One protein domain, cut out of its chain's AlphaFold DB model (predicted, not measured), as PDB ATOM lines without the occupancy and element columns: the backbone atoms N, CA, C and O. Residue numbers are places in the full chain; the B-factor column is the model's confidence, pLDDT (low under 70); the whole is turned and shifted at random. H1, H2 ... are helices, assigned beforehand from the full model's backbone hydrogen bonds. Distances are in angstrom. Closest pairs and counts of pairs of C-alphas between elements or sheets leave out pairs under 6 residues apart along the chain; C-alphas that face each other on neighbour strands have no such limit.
ATOM      1  N   HIS A 157     115.065 140.080 144.864       45.34
ATOM      2  CA  HIS A 157     114.679 139.359 143.637       45.34
ATOM      3  C   HIS A 157     115.883 138.796 142.870       45.34
ATOM      4  O   HIS A 157     115.751 137.832 142.115       45.34
ATOM      5  N   TRP A 158     117.076 139.369 143.067       43.22
ATOM      6  CA  TRP A 158     118.321 138.845 142.496       43.22
ATOM      7  C   TRP A 158     118.720 137.498 143.100       43.22
ATOM      8  O   TRP A 158     119.343 136.680 142.421       43.22
ATOM      9  N   ASN A 159     118.352 137.260 144.360       38.41
ATOM     10  CA  ASN A 159     118.729 136.051 145.082       38.41
ATOM     11  C   ASN A 159     117.802 134.863 144.789       38.41
ATOM     12  O   ASN A 159     118.260 133.721 144.893       38.41
ATOM     13  N   GLU A 160     116.559 135.119 144.369       37.56
ATOM     14  CA  GLU A 160     115.554 134.093 144.060       37.56
ATOM     15  C   GLU A 160     115.488 133.748 142.558       37.56
ATOM     16  O   GLU A 160     115.438 132.571 142.208       37.56
ATOM     17  N   ASN A 161     115.654 134.718 141.643       41.09
ATOM     18  CA  ASN A 161     115.664 134.485 140.182       41.09
ATOM     19  C   ASN A 161     117.012 133.958 139.634       41.09
ATOM     20  O   ASN A 161     117.440 134.320 138.536       41.09
ATOM     21  N   ARG A 162     117.703 133.087 140.383       38.78
ATOM     22  CA  ARG A 162     119.108 132.668 140.155       38.78
ATOM     23  C   ARG A 162     119.478 132.193 138.741       38.78
ATOM     24  O   ARG A 162     120.672 132.150 138.453       38.78
ATOM     25  N   ALA A 163     118.518 131.823 137.892       45.78
ATOM     26  CA  ALA A 163     118.758 131.466 136.492       45.78
ATOM     27  C   ALA A 163     118.520 132.644 135.524       45.78
ATOM     28  O   ALA A 163     119.420 132.990 134.764       45.78
ATOM     29  N   ASN A 164     117.364 133.309 135.602       51.56
ATOM     30  CA  ASN A 164     116.923 134.267 134.578       51.56
ATOM     31  C   ASN A 164     117.551 135.663 134.737       51.56
ATOM     32  O   ASN A 164     117.744 136.371 133.749       51.56
ATOM     33  N   SER A 165     117.945 136.055 135.956       63.19
ATOM     34  CA  SER A 165     118.542 137.379 136.199       63.19
ATOM     35  C   SER A 165     119.891 137.564 135.493       63.19
ATOM     36  O   SER A 165     120.204 138.663 135.025       63.19
ATOM     37  N   TRP A 166     120.696 136.500 135.385       74.44
ATOM     38  CA  TRP A 166     121.979 136.572 134.679       74.44
ATOM     39  C   TRP A 166     121.785 136.656 133.175       74.44
ATOM     40  O   TRP A 166     122.490 137.419 132.531       74.44
ATOM     41  N   ASP A 167     120.806 135.942 132.625       75.12
ATOM     42  CA  ASP A 167     120.520 135.988 131.193       75.12
ATOM     43  C   ASP A 167     120.002 137.364 130.778       75.12
ATOM     44  O   ASP A 167     120.480 137.921 129.795       75.12
ATOM     45  N   MET A 168     119.098 137.957 131.566       75.62
ATOM     46  CA  MET A 168     118.585 139.309 131.328       75.62
ATOM     47  C   MET A 168     119.702 140.358 131.349       75.62
ATOM     48  O   MET A 168     119.771 141.211 130.464       75.62
ATOM     49  N   THR A 169     120.600 140.269 132.337       78.38
ATOM     50  CA  THR A 169     121.732 141.198 132.484       78.38
ATOM     51  C   THR A 169     122.791 140.961 131.408       78.38
ATOM     52  O   THR A 169     123.328 141.910 130.850       78.38
ATOM     53  N   ALA A 170     123.069 139.703 131.060       82.00
ATOM     54  CA  ALA A 170     123.968 139.354 129.968       82.00
ATOM     55  C   ALA A 170     123.426 139.864 128.631       82.00
ATOM     56  O   ALA A 170     124.174 140.469 127.869       82.00
ATOM     57  N   ALA A 171     122.129 139.696 128.364       81.75
ATOM     58  CA  ALA A 171     121.505 140.071 127.100       81.75
ATOM     59  C   ALA A 171     121.650 141.571 126.774       81.75
ATOM     60  O   ALA A 171     121.677 141.935 125.598       81.75
ATOM     61  N   LEU A 172     121.831 142.427 127.791       79.31
ATOM     62  CA  LEU A 172     122.060 143.869 127.644       79.31
ATOM     63  C   LEU A 172     123.352 144.253 126.931       79.31
ATOM     64  O   LEU A 172     123.392 145.352 126.405       79.31
ATOM     65  N   ASP A 173     124.387 143.413 126.911       82.44
ATOM     66  CA  ASP A 173     125.661 143.704 126.219       82.44
ATOM     67  C   ASP A 173     126.205 142.495 125.445       82.44
ATOM     68  O   ASP A 173     126.900 142.663 124.447       82.44
ATOM     69  N   TYR A 174     125.813 141.290 125.853       87.50
ATOM     70  CA  TYR A 174     126.218 139.995 125.316       87.50
ATOM     71  C   TYR A 174     124.994 139.148 124.894       87.50
ATOM     72  O   TYR A 174     124.758 138.066 125.445       87.50
ATOM     73  N   PRO A 175     124.157 139.625 123.949       84.38
ATOM     74  CA  PRO A 175     122.944 138.919 123.546       84.38
ATOM     75  C   PRO A 175     123.237 137.557 122.909       84.38
ATOM     76  O   PRO A 175     122.540 136.595 123.213       84.38
ATOM     77  N   ASN A 176     124.279 137.411 122.087       85.50
ATOM     78  CA  ASN A 176     124.581 136.112 121.476       85.50
ATOM     79  C   ASN A 176     125.123 135.112 122.507       85.50
ATOM     80  O   ASN A 176     124.890 133.911 122.404       85.50
ATOM     81  N   THR A 177     125.801 135.603 123.539       87.75
ATOM     82  CA  THR A 177     126.253 134.797 124.671       87.75
ATOM     83  C   THR A 177     125.085 134.334 125.530       87.75
ATOM     84  O   THR A 177     125.044 133.173 125.936       87.75
ATOM     85  N   ALA A 178     124.113 135.212 125.788       84.38
ATOM     86  CA  ALA A 178     122.874 134.826 126.455       84.38
ATOM     87  C   ALA A 178     122.121 133.766 125.627       84.38
ATOM     88  O   ALA A 178     121.695 132.753 126.181       84.38
ATOM     89  N   LEU A 179     122.058 133.933 124.295       81.31
ATOM     90  CA  LEU A 179     121.470 132.949 123.371       81.31
ATOM     91  C   LEU A 179     122.148 131.587 123.515       81.31
ATOM     92  O   LEU A 179     121.486 130.563 123.657       81.31
ATOM     93  N   ALA A 180     123.481 131.600 123.493       81.62
ATOM     94  CA  ALA A 180     124.339 130.435 123.629       81.62
ATOM     95  C   ALA A 180     124.116 129.705 124.953       81.62
ATOM     96  O   ALA A 180     123.993 128.481 124.968       81.62
ATOM     97  N   ALA A 181     124.041 130.447 126.059       82.25
ATOM     98  CA  ALA A 181     123.790 129.879 127.375       82.25
ATOM     99  C   ALA A 181     122.396 129.235 127.464       82.25
ATOM    100  O   ALA A 181     122.270 128.128 127.990       82.25
ATOM    101  N   ILE A 182     121.362 129.888 126.919       77.62
ATOM    102  CA  ILE A 182     119.995 129.348 126.856       77.62
ATOM    103  C   ILE A 182     119.957 128.064 126.021       77.62
ATOM    104  O   ILE A 182     119.471 127.045 126.513       77.62
ATOM    105  N   ALA A 183     120.518 128.095 124.809       75.94
ATOM    106  CA  ALA A 183     120.583 126.938 123.918       75.94
ATOM    107  C   ALA A 183     121.262 125.747 124.606       75.94
ATOM    108  O   ALA A 183     120.676 124.670 124.723       75.94
ATOM    109  N   ALA A 184     122.450 125.977 125.173       77.94
ATOM    110  CA  ALA A 184     123.228 124.945 125.845       77.94
ATOM    111  C   ALA A 184     122.514 124.344 127.067       77.94
ATOM    112  O   ALA A 184     122.532 123.126 127.233       77.94
ATOM    113  N   ARG A 185     121.846 125.156 127.904       79.00
ATOM    114  CA  ARG A 185     121.061 124.643 129.049       79.00
ATOM    115  C   ARG A 185     119.874 123.789 128.617       79.00
ATOM    116  O   ARG A 185     119.495 122.872 129.336       79.00
ATOM    117  N   ALA A 186     119.295 124.088 127.460       71.50
ATOM    118  CA  ALA A 186     118.191 123.325 126.897       71.50
ATOM    119  C   ALA A 186     118.650 122.070 126.128       71.50
ATOM    120  O   ALA A 186     117.803 121.327 125.637       71.50
ATOM    121  N   GLY A 187     119.964 121.818 126.048       72.00
ATOM    122  CA  GLY A 187     120.539 120.702 125.297       72.00
ATOM    123  C   GLY A 187     120.545 120.916 123.782       72.00
ATOM    124  O   GLY A 187     120.743 119.955 123.043       72.00
ATOM    125  N   HIS A 188     120.345 122.155 123.327       70.38
ATOM    126  CA  HIS A 188     120.260 122.519 121.914       70.38
ATOM    127  C   HIS A 188     121.534 123.208 121.437       70.38
ATOM    128  O   HIS A 188     122.305 123.774 122.220       70.38
ATOM    129  N   GLN A 189     121.740 123.183 120.127       70.25
ATOM    130  CA  GLN A 189     122.750 124.001 119.467       70.25
ATOM    131  C   GLN A 189     122.200 125.408 119.214       70.25
ATOM    132  O   GLN A 189     120.989 125.652 119.254       70.25
ATOM    133  N   LEU A 190     123.098 126.368 118.999       65.94
ATOM    134  CA  LEU A 190     122.719 127.711 118.591       65.94
ATOM    135  C   LEU A 190     122.355 127.681 117.109       65.94
ATOM    136  O   LEU A 190     123.163 127.967 116.228       65.94
ATOM    137  N   GLU A 191     121.114 127.299 116.854       60.34
ATOM    138  CA  GLU A 191     120.561 127.208 115.516       60.34
ATOM    139  C   GLU A 191     120.437 128.621 114.947       60.34
ATOM    140  O   GLU A 191     119.567 129.412 115.329       60.34
ATOM    141  N   PHE A 192     121.318 128.961 114.005       58.38
ATOM    142  CA  PHE A 192     121.087 130.104 113.136       58.38
ATOM    143  C   PHE A 192     120.021 129.755 112.109       58.38
ATOM    144  O   PHE A 192     120.307 129.559 110.934       58.38
ATOM    145  N   LEU A 193     118.796 129.742 112.609       57.59
ATOM    146  CA  LEU A 193     117.619 130.332 112.019       57.59
ATOM    147  C   LEU A 193     117.467 130.094 110.529       57.59
ATOM    148  O   LEU A 193     118.108 130.735 109.687       57.59
ATOM    149  N   THR A 194     116.457 129.284 110.231       66.19
ATOM    150  CA  THR A 194     115.636 129.443 109.032       66.19
ATOM    151  C   THR A 194     115.617 130.911 108.557       66.19
ATOM    152  O   THR A 194     115.617 131.831 109.386       66.19
ATOM    153  N   PRO A 195     115.566 131.194 107.244       77.31
ATOM    154  CA  PRO A 195     115.574 132.573 106.746       77.31
ATOM    155  C   PRO A 195     114.577 133.510 107.460       77.31
ATOM    156  O   PRO A 195     114.888 134.677 107.701       77.31
ATOM    157  N   ALA A 196     113.416 132.980 107.870       76.69
ATOM    158  CA  ALA A 196     112.414 133.681 108.671       76.69
ATOM    159  C   ALA A 196     112.904 134.032 110.087       76.69
ATOM    160  O   ALA A 196     112.810 135.190 110.495       76.69
ATOM    161  N   GLY A 197     113.471 133.066 110.814       79.75
ATOM    162  CA  GLY A 197     114.064 133.318 112.124       79.75
ATOM    163  C   GLY A 197     115.190 134.351 112.042       79.75
ATOM    164  O   GLY A 197     115.234 135.260 112.865       79.75
ATOM    165  N   ARG A 198     116.053 134.284 111.013       79.75
ATOM    166  CA  ARG A 198     117.199 135.196 110.865       79.75
ATOM    167  C   ARG A 198     116.726 136.625 110.686       79.75
ATOM    168  O   ARG A 198     117.180 137.511 111.403       79.75
ATOM    169  N   LYS A 199     115.766 136.818 109.780       85.44
ATOM    170  CA  LYS A 199     115.131 138.118 109.579       85.44
ATOM    171  C   LYS A 199     114.538 138.643 110.891       85.44
ATOM    172  O   LYS A 199     114.779 139.791 111.252       85.44
ATOM    173  N   TYR A 200     113.790 137.807 111.609       87.62
ATOM    174  CA  TYR A 200     113.207 138.183 112.895       87.62
ATOM    175  C   TYR A 200     114.276 138.578 113.925       87.62
ATOM    176  O   TYR A 200     114.130 139.591 114.605       87.62
ATOM    177  N   TRP A 201     115.373 137.825 114.021       85.19
ATOM    178  CA  TRP A 201     116.465 138.134 114.940       85.19
ATOM    179  C   TRP A 201     117.126 139.472 114.624       85.19
ATOM    180  O   TRP A 201     117.353 140.277 115.526       85.19
ATOM    181  N   ASP A 202     117.388 139.745 113.347       85.06
ATOM    182  CA  ASP A 202     117.951 141.024 112.923       85.06
ATOM    183  C   ASP A 202     117.010 142.195 113.262       85.06
ATOM    184  O   ASP A 202     117.471 143.229 113.756       85.06
ATOM    185  N   ASP A 203     115.692 142.014 113.115       88.88
ATOM    186  CA  ASP A 203     114.682 143.004 113.512       88.88
ATOM    187  C   ASP A 203     114.660 143.237 115.040       88.88
ATOM    188  O   ASP A 203     114.587 144.386 115.506       88.88
ATOM    189  N   VAL A 204     114.768 142.166 115.837       88.19
ATOM    190  CA  VAL A 204     114.883 142.233 117.304       88.19
ATOM    191  C   VAL A 204     116.144 142.993 117.703       88.19
ATOM    192  O   VAL A 204     116.057 143.939 118.488       88.19
ATOM    193  N   ARG A 205     117.303 142.667 117.115       85.62
ATOM    194  CA  ARG A 205     118.568 143.359 117.406       85.62
ATOM    195  C   ARG A 205     118.539 144.825 117.000       85.62
ATOM    196  O   ARG A 205     119.048 145.669 117.730       85.62
ATOM    197  N   ALA A 206     117.928 145.159 115.865       88.81
ATOM    198  CA  ALA A 206     117.781 146.548 115.444       88.81
ATOM    199  C   ALA A 206     116.896 147.344 116.419       88.81
ATOM    200  O   ALA A 206     117.179 148.507 116.719       88.81
ATOM    201  N   THR A 207     115.834 146.717 116.927       90.44
ATOM    202  CA  THR A 207     114.958 147.308 117.945       90.44
ATOM    203  C   THR A 207     115.697 147.510 119.259       90.44
ATOM    204  O   THR A 207     115.658 148.611 119.810       90.44
ATOM    205  N   ASP A 208     116.429 146.496 119.708       86.88
ATOM    206  CA  ASP A 208     117.222 146.554 120.928       86.88
ATOM    207  C   ASP A 208     118.329 147.612 120.833       86.88
ATOM    208  O   ASP A 208     118.476 148.440 121.724       86.88
ATOM    209  N   ALA A 209     119.029 147.714 119.701       85.75
ATOM    210  CA  ALA A 209     120.038 148.748 119.482       85.75
ATOM    211  C   ALA A 209     119.462 150.176 119.540       85.75
ATOM    212  O   ALA A 209     120.111 151.087 120.059       85.75
ATOM    213  N   ARG A 210     118.248 150.402 119.012       89.94
ATOM    214  CA  ARG A 210     117.556 151.701 119.135       89.94
ATOM    215  C   ARG A 210     117.149 151.976 120.573       89.94
ATOM    216  O   ARG A 210     117.368 153.080 121.065       89.94
ATOM    217  N   TRP A 211     116.585 150.974 121.234       89.88
ATOM    218  CA  TRP A 211     116.182 151.064 122.628       89.88
ATOM    219  C   TRP A 211     117.376 151.367 123.544       89.88
ATOM    220  O   TRP A 211     117.311 152.312 124.331       89.88
ATOM    221  N   ARG A 212     118.509 150.677 123.340       83.06
ATOM    222  CA  ARG A 212     119.761 150.865 124.088       83.06
ATOM    223  C   ARG A 212     120.212 152.317 124.119       83.06
ATOM    224  O   ARG A 212     120.564 152.817 125.184       83.06
ATOM    225  N   LYS A 213     120.130 153.012 122.980       85.75
ATOM    226  CA  LYS A 213     120.470 154.440 122.864       85.75
ATOM    227  C   LYS A 213     119.585 155.336 123.733       85.75
ATOM    228  O   LYS A 213     120.076 156.326 124.257       85.75
ATOM    229  N   VAL A 214     118.302 155.003 123.883       85.50
ATOM    230  CA  VAL A 214     117.338 155.817 124.642       85.50
ATOM    231  C   VAL A 214     117.557 155.691 126.146       85.50
ATOM    232  O   VAL A 214     117.486 156.697 126.847       85.50
ATOM    233  N   TRP A 215     117.852 154.489 126.649       77.94
ATOM    234  CA  TRP A 215     118.041 154.282 128.091       77.94
ATOM    235  C   TRP A 215     119.492 154.079 128.525       77.94
ATOM    236  O   TRP A 215     119.758 153.573 129.618       77.94
ATOM    237  N   GLN A 216     120.442 154.515 127.696       73.12
ATOM    238  CA  GLN A 216     121.860 154.509 128.034       73.12
ATOM    239  C   GLN A 216     122.089 155.155 129.412       73.12
ATOM    240  O   GLN A 216     121.632 156.264 129.683       73.12
ATOM    241  N   GLY A 217     122.782 154.439 130.303       64.94
ATOM    242  CA  GLY A 217     123.068 154.898 131.668       64.94
ATOM    243  C   GLY A 217     121.956 154.662 132.698       64.94
ATOM    244  O   GLY A 217     122.154 155.003 133.861       64.94
ATOM    245  N   ARG A 218     120.817 154.071 132.305       65.94
ATOM    246  CA  ARG A 218     119.756 153.603 133.223       65.94
ATOM    247  C   ARG A 218     119.738 152.081 133.407       65.94
ATOM    248  O   ARG A 218     119.013 151.584 134.260       65.94
ATOM    249  N   TYR A 219     120.534 151.362 132.621       67.69
ATOM    250  CA  TYR A 219     120.785 149.929 132.774       67.69
ATOM    251  C   TYR A 219     121.773 149.657 133.924       67.69
ATOM    252  O   TYR A 219     122.567 150.549 134.252       67.69
ATOM    253  N   PRO A 220     121.805 148.432 134.487       56.91
ATOM    254  CA  PRO A 220     122.948 147.937 135.264       56.91
ATOM    255  C   PRO A 220     124.279 148.245 134.561       56.91
ATOM    256  O   PRO A 220     124.336 148.342 133.333       56.91
ATOM    257  N   ARG A 221     125.363 148.460 135.317       57.75
ATOM    258  CA  ARG A 221     126.633 148.917 134.723       57.75
ATOM    259  C   ARG A 221     127.179 147.816 133.808       57.75
ATOM    260  O   ARG A 221     127.098 146.652 134.160       57.75
ATOM    261  N   ALA A 222     127.845 148.162 132.703       55.50
ATOM    262  CA  ALA A 222     128.414 147.187 131.749       55.50
ATOM    263  C   ALA A 222     129.330 146.109 132.385       55.50
ATOM    264  O   ALA A 222     129.486 145.005 131.861       55.50
ATOM    265  N   ARG A 223     129.930 146.412 133.546       56.62
ATOM    266  CA  ARG A 223     130.668 145.442 134.373       56.62
ATOM    267  C   ARG A 223     129.783 144.268 134.818       56.62
ATOM    268  O   ARG A 223     130.255 143.134 134.838       56.62
ATOM    269  N   ASP A 224     128.523 144.545 135.119       74.06
ATOM    270  CA  ASP A 224     127.524 143.582 135.572       74.06
ATOM    271  C   ASP A 224     127.106 142.664 134.412       74.06
ATOM    272  O   ASP A 224     126.982 141.458 134.609       74.06
ATOM    273  N   SER A 225     127.005 143.186 133.182       78.62
ATOM    274  CA  SER A 225     126.662 142.408 131.980       78.62
ATOM    275  C   SER A 225     127.725 141.374 131.606       78.62
ATOM    276  O   SER A 225     127.387 140.228 131.311       78.62
ATOM    277  N   LYS A 226     129.018 141.731 131.658       83.88
ATOM    278  CA  LYS A 226     130.114 140.778 131.389       83.88
ATOM    279  C   LYS A 226     130.170 139.676 132.450       83.88
ATOM    280  O   LYS A 226     130.327 138.500 132.120       83.88
ATOM    281  N   GLU A 227     130.035 140.042 133.726       84.56
ATOM    282  CA  GLU A 227     130.007 139.069 134.823       84.56
ATOM    283  C   GLU A 227     128.780 138.152 134.727       84.56
ATOM    284  O   GLU A 227     128.895 136.939 134.922       84.56
ATOM    285  N   ALA A 228     127.620 138.706 134.379       83.69
ATOM    286  CA  ALA A 228     126.399 137.950 134.155       83.69
ATOM    287  C   ALA A 228     126.531 136.982 132.971       83.69
ATOM    288  O   ALA A 228     126.175 135.814 133.110       83.69
ATOM    289  N   ALA A 229     127.129 137.411 131.856       87.31
ATOM    290  CA  ALA A 229     127.393 136.547 130.705       87.31
ATOM    291  C   ALA A 229     128.305 135.366 131.079       87.31
ATOM    292  O   ALA A 229     128.025 134.215 130.738       87.31
ATOM    293  N   LEU A 230     129.356 135.624 131.862       88.69
ATOM    294  CA  LEU A 230     130.225 134.576 132.393       88.69
ATOM    295  C   LEU A 230     129.465 133.607 133.314       88.69
ATOM    296  O   LEU A 230     129.634 132.391 133.213       88.69
ATOM    297  N   LYS A 231     128.623 134.124 134.214       86.25
ATOM    298  CA  LYS A 231     127.789 133.300 135.104       86.25
ATOM    299  C   LYS A 231     126.809 132.431 134.315       86.25
ATOM    300  O   LYS A 231     126.709 131.242 134.617       86.25
ATOM    301  N   ALA A 232     126.157 132.987 133.295       84.00
ATOM    302  CA  ALA A 232     125.237 132.268 132.419       84.00
ATOM    303  C   ALA A 232     125.942 131.108 131.698       84.00
ATOM    304  O   ALA A 232     125.475 129.970 131.758       84.00
ATOM    305  N   LEU A 233     127.128 131.341 131.122       86.75
ATOM    306  CA  LEU A 233     127.913 130.277 130.485       86.75
ATOM    307  C   LEU A 233     128.411 129.227 131.484       86.75
ATOM    308  O   LEU A 233     128.351 128.034 131.202       86.75
ATOM    309  N   ARG A 234     128.867 129.630 132.675       86.50
ATOM    310  CA  ARG A 234     129.269 128.679 133.730       86.50
ATOM    311  C   ARG A 234     128.114 127.800 134.180       86.50
ATOM    312  O   ARG A 234     128.320 126.623 134.465       86.50
ATOM    313  N   GLN A 235     126.916 128.367 134.265       82.25
ATOM    314  CA  GLN A 235     125.711 127.602 134.537       82.25
ATOM    315  C   GLN A 235     125.424 126.645 133.379       82.25
ATOM    316  O   GLN A 235     125.229 125.464 133.637       82.25
ATOM    317  N   ALA A 236     125.464 127.123 132.134       80.94
ATOM    318  CA  ALA A 236     125.239 126.311 130.943       80.94
ATOM    319  C   ALA A 236     126.211 125.131 130.824       80.94
ATOM    320  O   ALA A 236     125.784 124.017 130.540       80.94
ATOM    321  N   ALA A 237     127.486 125.332 131.163       82.25
ATOM    322  CA  ALA A 237     128.487 124.270 131.188       82.25
ATOM    323  C   ALA A 237     128.097 123.094 132.104       82.25
ATOM    324  O   ALA A 237     128.464 121.962 131.821       82.25
ATOM    325  N   ARG A 238     127.309 123.316 133.169       81.06
ATOM    326  CA  ARG A 238     126.832 122.229 134.053       81.06
ATOM    327  C   ARG A 238     125.844 121.280 133.377       81.06
ATOM    328  O   ARG A 238     125.651 120.177 133.871       81.06
ATOM    329  N   PHE A 239     125.214 121.721 132.292       74.50
ATOM    330  CA  PHE A 239     124.271 120.933 131.497       74.50
ATOM    331  C   PHE A 239     124.950 120.275 130.288       74.50
ATOM    332  O   PHE A 239     124.316 119.521 129.558       74.50
ATOM    333  N   MET A 240     126.237 120.553 130.064       74.19
ATOM    334  CA  MET A 240     127.006 119.991 128.963       74.19
ATOM    335  C   MET A 240     127.891 118.858 129.481       74.19
ATOM    336  O   MET A 240     128.809 119.084 130.270       74.19
ATOM    337  N   ASP A 241     127.663 117.642 128.984       67.19
ATOM    338  CA  ASP A 241     128.526 116.502 129.298       67.19
ATOM    339  C   ASP A 241     129.991 116.814 128.973       67.19
ATOM    340  O   ASP A 241     130.321 117.216 127.851       67.19
ATOM    341  N   GLY A 242     130.862 116.622 129.967       62.22
ATOM    342  CA  GLY A 242     132.307 116.807 129.838       62.22
ATOM    343  C   GLY A 242     132.804 118.255 129.906       62.22
ATOM    344  O   GLY A 242     134.000 118.467 129.725       62.22
ATOM    345  N   ALA A 243     131.949 119.248 130.188       60.66
ATOM    346  CA  ALA A 243     132.373 120.641 130.345       60.66
ATOM    347  C   ALA A 243     132.636 120.988 131.828       60.66
ATOM    348  O   ALA A 243     131.699 121.147 132.617       60.66
ATOM    349  N   PRO A 244     133.899 121.144 132.267       62.91
ATOM    350  CA  PRO A 244     134.184 121.566 133.631       62.91
ATOM    351  C   PRO A 244     133.810 123.045 133.799       62.91
ATOM    352  O   PRO A 244     134.557 123.935 133.402       62.91
ATOM    353  N   SER A 245     132.667 123.320 134.436       61.03
ATOM    354  CA  SER A 245     132.169 124.691 134.683       61.03
ATOM    355  C   SER A 245     133.187 125.642 135.346       61.03
ATOM    356  O   SER A 245     133.075 126.858 135.198       61.03
ATOM    357  N   GLY A 246     134.210 125.112 136.029       63.06
ATOM    358  CA  GLY A 246     135.323 125.876 136.607       63.06
ATOM    359  C   GLY A 246     136.380 126.378 135.611       63.06
ATOM    360  O   GLY A 246     137.242 127.153 136.012       63.06
ATOM    361  N   GLN A 247     136.329 125.967 134.341       73.75
ATOM    362  CA  GLN A 247     137.301 126.344 133.303       73.75
ATOM    363  C   GLN A 247     136.774 127.399 132.320       73.75
ATOM    364  O   GLN A 247     137.502 127.814 131.427       73.75
ATOM    365  N   VAL A 248     135.532 127.864 132.493       81.75
ATOM    366  CA  VAL A 248     135.000 128.985 131.707       81.75
ATOM    367  C   VAL A 248     135.564 130.298 132.254       81.75
ATOM    368  O   VAL A 248     135.294 130.672 133.410       81.75
ATOM    369  N   THR A 249     136.340 130.990 131.423       87.25
ATOM    370  CA  THR A 249     136.963 132.282 131.721       87.25
ATOM    371  C   THR A 249     136.162 133.440 131.132       87.25
ATOM    372  O   THR A 249     135.184 133.265 130.404       87.25
ATOM    373  N   ASP A 250     136.571 134.659 131.467       88.00
ATOM    374  CA  ASP A 250     135.927 135.891 131.025       88.00
ATOM    375  C   ASP A 250     136.194 136.235 129.545       88.00
ATOM    376  O   ASP A 250     135.629 137.211 129.039       88.00
ATOM    377  N   ALA A 251     137.008 135.429 128.853       88.25
ATOM    378  CA  ALA A 251     137.260 135.524 127.419       88.25
ATOM    379  C   ALA A 251     136.145 134.882 126.570       88.25
ATOM    380  O   ALA A 251     135.843 135.380 125.484       88.25
ATOM    381  N   LEU A 252     135.492 133.820 127.067       89.00
ATOM    382  CA  LEU A 252     134.504 133.065 126.287       89.00
ATOM    383  C   LEU A 252     133.282 133.903 125.844       89.00
ATOM    384  O   LEU A 252     132.922 133.794 124.673       89.00
ATOM    385  N   PRO A 253     132.667 134.772 126.682       91.19
ATOM    386  CA  PRO A 253     131.568 135.631 126.229       91.19
ATOM    387  C   PRO A 253     131.919 136.474 124.996       91.19
ATOM    388  O   PRO A 253     131.208 136.450 123.996       91.19
ATOM    389  N   ALA A 254     133.053 137.182 125.027       90.88
ATOM    390  CA  ALA A 254     133.462 138.044 123.918       90.88
ATOM    391  C   ALA A 254     133.766 137.239 122.644       90.88
ATOM    392  O   ALA A 254     133.436 137.676 121.543       90.88
ATOM    393  N   ALA A 255     134.351 136.050 122.795       90.75
ATOM    394  CA  ALA A 255     134.637 135.169 121.673       90.75
ATOM    395  C   ALA A 255     133.363 134.606 121.021       90.75
ATOM    396  O   ALA A 255     133.310 134.499 119.797       90.75
ATOM    397  N   ILE A 256     132.320 134.300 121.804       89.06
ATOM    398  CA  ILE A 256     131.010 133.902 121.267       89.06
ATOM    399  C   ILE A 256     130.385 135.055 120.476       89.06
ATOM    400  O   ILE A 256     129.951 134.840 119.345       89.06
ATOM    401  N   GLU A 257     130.378 136.280 121.016       89.19
ATOM    402  CA  GLU A 257     129.867 137.455 120.291       89.19
ATOM    403  C   GLU A 257     130.580 137.654 118.943       89.19
ATOM    404  O   GLU A 257     129.926 137.842 117.915       89.19
ATOM    405  N   ALA A 258     131.914 137.566 118.933       88.81
ATOM    406  CA  ALA A 258     132.727 137.713 117.728       88.81
ATOM    407  C   ALA A 258     132.472 136.587 116.710       88.81
ATOM    408  O   ALA A 258     132.257 136.858 115.527       88.81
ATOM    409  N   ALA A 259     132.408 135.336 117.170       86.62
ATOM    410  CA  ALA A 259     132.160 134.180 116.313       86.62
ATOM    411  C   ALA A 259     130.781 134.228 115.647       86.62
ATOM    412  O   ALA A 259     130.659 133.904 114.465       86.62
ATOM    413  N   VAL A 260     129.755 134.688 116.366       80.81
ATOM    414  CA  VAL A 260     128.415 134.923 115.804       80.81
ATOM    415  C   VAL A 260     128.407 136.086 114.808       80.81
ATOM    416  O   VAL A 260     127.691 136.035 113.807       80.81
ATOM    417  N   ALA A 261     129.233 137.111 115.027       81.12
ATOM    418  CA  ALA A 261     129.421 138.212 114.084       81.12
ATOM    419  C   ALA A 261     130.250 137.834 112.835       81.12
ATOM    420  O   ALA A 261     130.377 138.653 111.925       81.12
ATOM    421  N   GLY A 262     130.777 136.607 112.767       81.56
ATOM    422  CA  GLY A 262     131.514 136.067 111.621       81.56
ATOM    423  C   GLY A 262     133.014 135.866 111.853       81.56
ATOM    424  O   GLY A 262     133.667 135.239 111.021       81.56
ATOM    425  N   ASP A 263     133.562 136.321 112.980       87.38
ATOM    426  CA  ASP A 263     134.960 136.091 113.349       87.38
ATOM    427  C   ASP A 263     135.105 134.823 114.198       87.38
ATOM    428  O   ASP A 263     135.222 134.855 115.425       87.38
ATOM    429  N   ARG A 264     135.095 133.664 113.533       83.62
ATOM    430  CA  ARG A 264     135.282 132.373 114.214       83.62
ATOM    431  C   ARG A 264     136.682 132.182 114.800       83.62
ATOM    432  O   ARG A 264     136.831 131.351 115.691       83.62
ATOM    433  N   THR A 265     137.672 132.969 114.375       88.06
ATOM    434  CA  THR A 265     139.044 132.855 114.896       88.06
ATOM    435  C   THR A 265     139.144 133.287 116.359       88.06
ATOM    436  O   THR A 265     140.033 132.838 117.081       88.06
ATOM    437  N   ALA A 266     138.170 134.062 116.851       88.62
ATOM    438  CA  ALA A 266     138.068 134.424 118.260       88.62
ATOM    439  C   ALA A 266     137.950 133.202 119.194       88.62
ATOM    440  O   ALA A 266     138.417 133.257 120.332       88.62
ATOM    441  N   LEU A 267     137.377 132.084 118.725       86.81
ATOM    442  CA  LEU A 267     137.339 130.830 119.489       86.81
ATOM    443  C   LEU A 267     138.690 130.104 119.503       86.81
ATOM    444  O   LEU A 267     139.002 129.391 120.459       86.81
ATOM    445  N   ASP A 268     139.510 130.284 118.469       88.06
ATOM    446  CA  ASP A 268     140.811 129.622 118.364       88.06
ATOM    447  C   ASP A 268     141.812 130.164 119.388       88.06
ATOM    448  O   ASP A 268     142.699 129.436 119.833       88.06
ATOM    449  N   ALA A 269     141.631 131.405 119.840       86.62
ATOM    450  CA  ALA A 269     142.436 132.007 120.899       86.62
ATOM    451  C   ALA A 269     142.130 131.456 122.310       86.62
ATOM    452  O   ALA A 269     142.869 131.746 123.252       86.62
ATOM    453  N   LEU A 270     141.054 130.680 122.472       88.75
ATOM    454  CA  LEU A 270     140.627 130.148 123.766       88.75
ATOM    455  C   LEU A 270     141.351 128.849 124.140       88.75
ATOM    456  O   LEU A 270     141.944 128.165 123.297       88.75
ATOM    457  N   SER A 271     141.245 128.471 125.419       87.31
ATOM    458  CA  SER A 271     141.697 127.157 125.878       87.31
ATOM    459  C   SER A 271     140.979 126.028 125.114       87.31
ATOM    460  O   SER A 271     139.848 126.218 124.663       87.31
ATOM    461  N   PRO A 272     141.570 124.823 124.980       85.88
ATOM    462  CA  PRO A 272     140.929 123.714 124.265       85.88
ATOM    463  C   PRO A 272     139.517 123.383 124.769       85.88
ATOM    464  O   PRO A 272     138.645 123.029 123.980       85.88
ATOM    465  N   VAL A 273     139.280 123.540 126.073       81.38
ATOM    466  CA  VAL A 273     137.986 123.284 126.719       81.38
ATOM    467  C   VAL A 273     136.965 124.358 126.353       81.38
ATOM    468  O   VAL A 273     135.848 124.033 125.954       81.38
ATOM    469  N   GLU A 274     137.343 125.633 126.426       84.19
ATOM    470  CA  GLU A 274     136.463 126.739 126.040       84.19
ATOM    471  C   GLU A 274     136.200 126.765 124.537       84.19
ATOM    472  O   GLU A 274     135.077 127.034 124.122       84.19
ATOM    473  N   ARG A 275     137.199 126.418 123.721       86.38
ATOM    474  CA  ARG A 275     137.027 126.241 122.279       86.38
ATOM    475  C   ARG A 275     136.049 125.111 121.990       86.38
ATOM    476  O   ARG A 275     135.142 125.300 121.193       86.38
ATOM    477  N   ALA A 276     136.185 123.956 122.644       82.25
ATOM    478  CA  ALA A 276     135.247 122.846 122.475       82.25
ATOM    479  C   ALA A 276     133.822 123.232 122.903       82.25
ATOM    480  O   ALA A 276     132.861 122.908 122.207       82.25
ATOM    481  N   MET A 277     133.686 123.969 124.009       81.19
ATOM    482  CA  MET A 277     132.403 124.491 124.472       81.19
ATOM    483  C   MET A 277     131.804 125.484 123.467       81.19
ATOM    484  O   MET A 277     130.674 125.286 123.031       81.19
ATOM    485  N   GLY A 278     132.558 126.506 123.057       81.19
ATOM    486  CA  GLY A 278     132.129 127.500 122.072       81.19
ATOM    487  C   GLY A 278     131.773 126.867 120.727       81.19
ATOM    488  O   GLY A 278     130.732 127.179 120.160       81.19
ATOM    489  N   SER A 279     132.566 125.904 120.258       82.56
ATOM    490  CA  SER A 279     132.287 125.156 119.030       82.56
ATOM    491  C   SER A 279     131.057 124.262 119.142       82.56
ATOM    492  O   SER A 279     130.317 124.163 118.176       82.56
ATOM    493  N   ARG A 280     130.801 123.627 120.294       78.62
ATOM    494  CA  ARG A 280     129.590 122.815 120.511       78.62
ATOM    495  C   ARG A 280     128.335 123.679 120.572       78.62
ATOM    496  O   ARG A 280     127.307 123.285 120.038       78.62
ATOM    497  N   ILE A 281     128.438 124.849 121.197       76.31
ATOM    498  CA  ILE A 281     127.374 125.854 121.244       76.31
ATOM    499  C   ILE A 281     127.066 126.371 119.835       76.31
ATOM    500  O   ILE A 281     125.904 126.459 119.469       76.31
ATOM    501  N   LEU A 282     128.094 126.712 119.053       76.06
ATOM    502  CA  LEU A 282     127.962 127.338 117.731       76.06
ATOM    503  C   LEU A 282     127.992 126.344 116.559       76.06
ATOM    504  O   LEU A 282     128.157 126.769 115.408       76.06
ATOM    505  N   ALA A 283     127.919 125.042 116.839       68.31
ATOM    506  CA  ALA A 283     127.859 124.015 115.809       68.31
ATOM    507  C   ALA A 283     126.570 124.209 114.989       68.31
ATOM    508  O   ALA A 283     125.538 124.512 115.587       68.31
ATOM    509  N   PRO A 284     126.652 124.124 113.649       55.03
ATOM    510  CA  PRO A 284     125.492 124.261 112.775       55.03
ATOM    511  C   PRO A 284     124.480 123.134 112.972       55.03
ATOM    512  O   PRO A 284     124.917 122.015 113.333       55.03
TER     513      PRO A 284
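This is residues 157 to 284 of the 284 residues of an uncharacterized protein of Elusimicrobia bacterium (UniProt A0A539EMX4). A compact cluster of crossed helices, in which H3 and H5 run side by side and H6 crosses both, has the longest helix, H4, set off to one side like a strut that touches no other helix. H2 packs on H3 and H5, H8 and the short H7 pack on H6, and the short H1 lies out past H2, far from the core. The printed part has 128 residues with eight named helices, H1 to H8 in order along the chain, and no named strand; its class is all helix. It is compact, with a radius of gyration of the C-alphas of 14.4 A and spans of 41 by 39 by 26 A.

H1 is residues 157 to 160, beginning at C-alpha 157 at (114.679, 139.359, 143.637). H2 is residues 164 to 171, 10.5 A long, and H3 is residues 175 to 185, 15.4 A. H4, residues 195 to 214, runs 29.4 A from C-alpha 195 at (115.574, 132.573, 106.746). H5 is residues 222 to 237, 22.9 A, and H6 is residues 252 to 260, 12.3 A. H7 is residues 265 to 268, and H8, residues 272 to 281, runs 14.1 A to C-alpha 281 at (127.374, 125.854, 121.244).

H3 and H6 are the hubs, touching four helices each. They touch each other about perpendicular, at 75 degrees, with the C-alphas of Asn 176 and Glu 257 closest at 5.6 A. H3 touches H5 at a shallow tilt of 22 degrees, the same way; the closest C-alphas, of Arg 185 and Ala 236, are 4.9 A apart. H2 and H3 form a helical hairpin at a steep tilt of 38 degrees, closest at the C-alphas of Asp 167 and Ala 178, 5.4 A. H2 touches H5 at a steep tilt of 59 degrees, opposite ways, with the C-alphas of Ala 170 and Ala 229 at 4.5 A. H5 touches H6 with residues 226 to 233 alone, about perpendicular at 88 degrees; the closest C-alphas, of Ala 229 and Pro 253, are 6.2 A apart. H6 touches H7, where the C-alphas of Ala 255 and Ala 266 are closest at 4.9 A. H7 touches H8, with the C-alphas of Leu 267 and Arg 275 closest at 5.4 A. H8 only just touches H3 and H6, with 3 pairs of C-alphas within 8 A each; the closest are those of Ala 180 and Ile 281, 6.0 A, and of Ile 256 and Gly 278, 6.5 A. H1 and H2 are close but not clearly touching, with the C-alphas of Trp 158 and Ser 165 closest at 6.5 A. H4 is apart from H3 and H5. Each O i to N i+4 pair is within hydrogen-bond range in H2, H3, H5, H6 and H8, and 15 of 16 are in H4; H1 and H7 are too short for such a pair.

The C-alphas farthest apart, of Val 214 and Gly 242, are 42.1 A apart. The printed part has no cut and ends at the chain's last residue, 284. The link from H5 to H6, 14 residues, is long. Residues 194 to 200, of which 195 to 200 belong to H4, and residues 213 to 218 stand free. The mean pLDDT of the printed part is 77.0; it is under 70 at residues 157 to 165, 190 to 194, 217 to 223, 241 to 246 and 283 to 284.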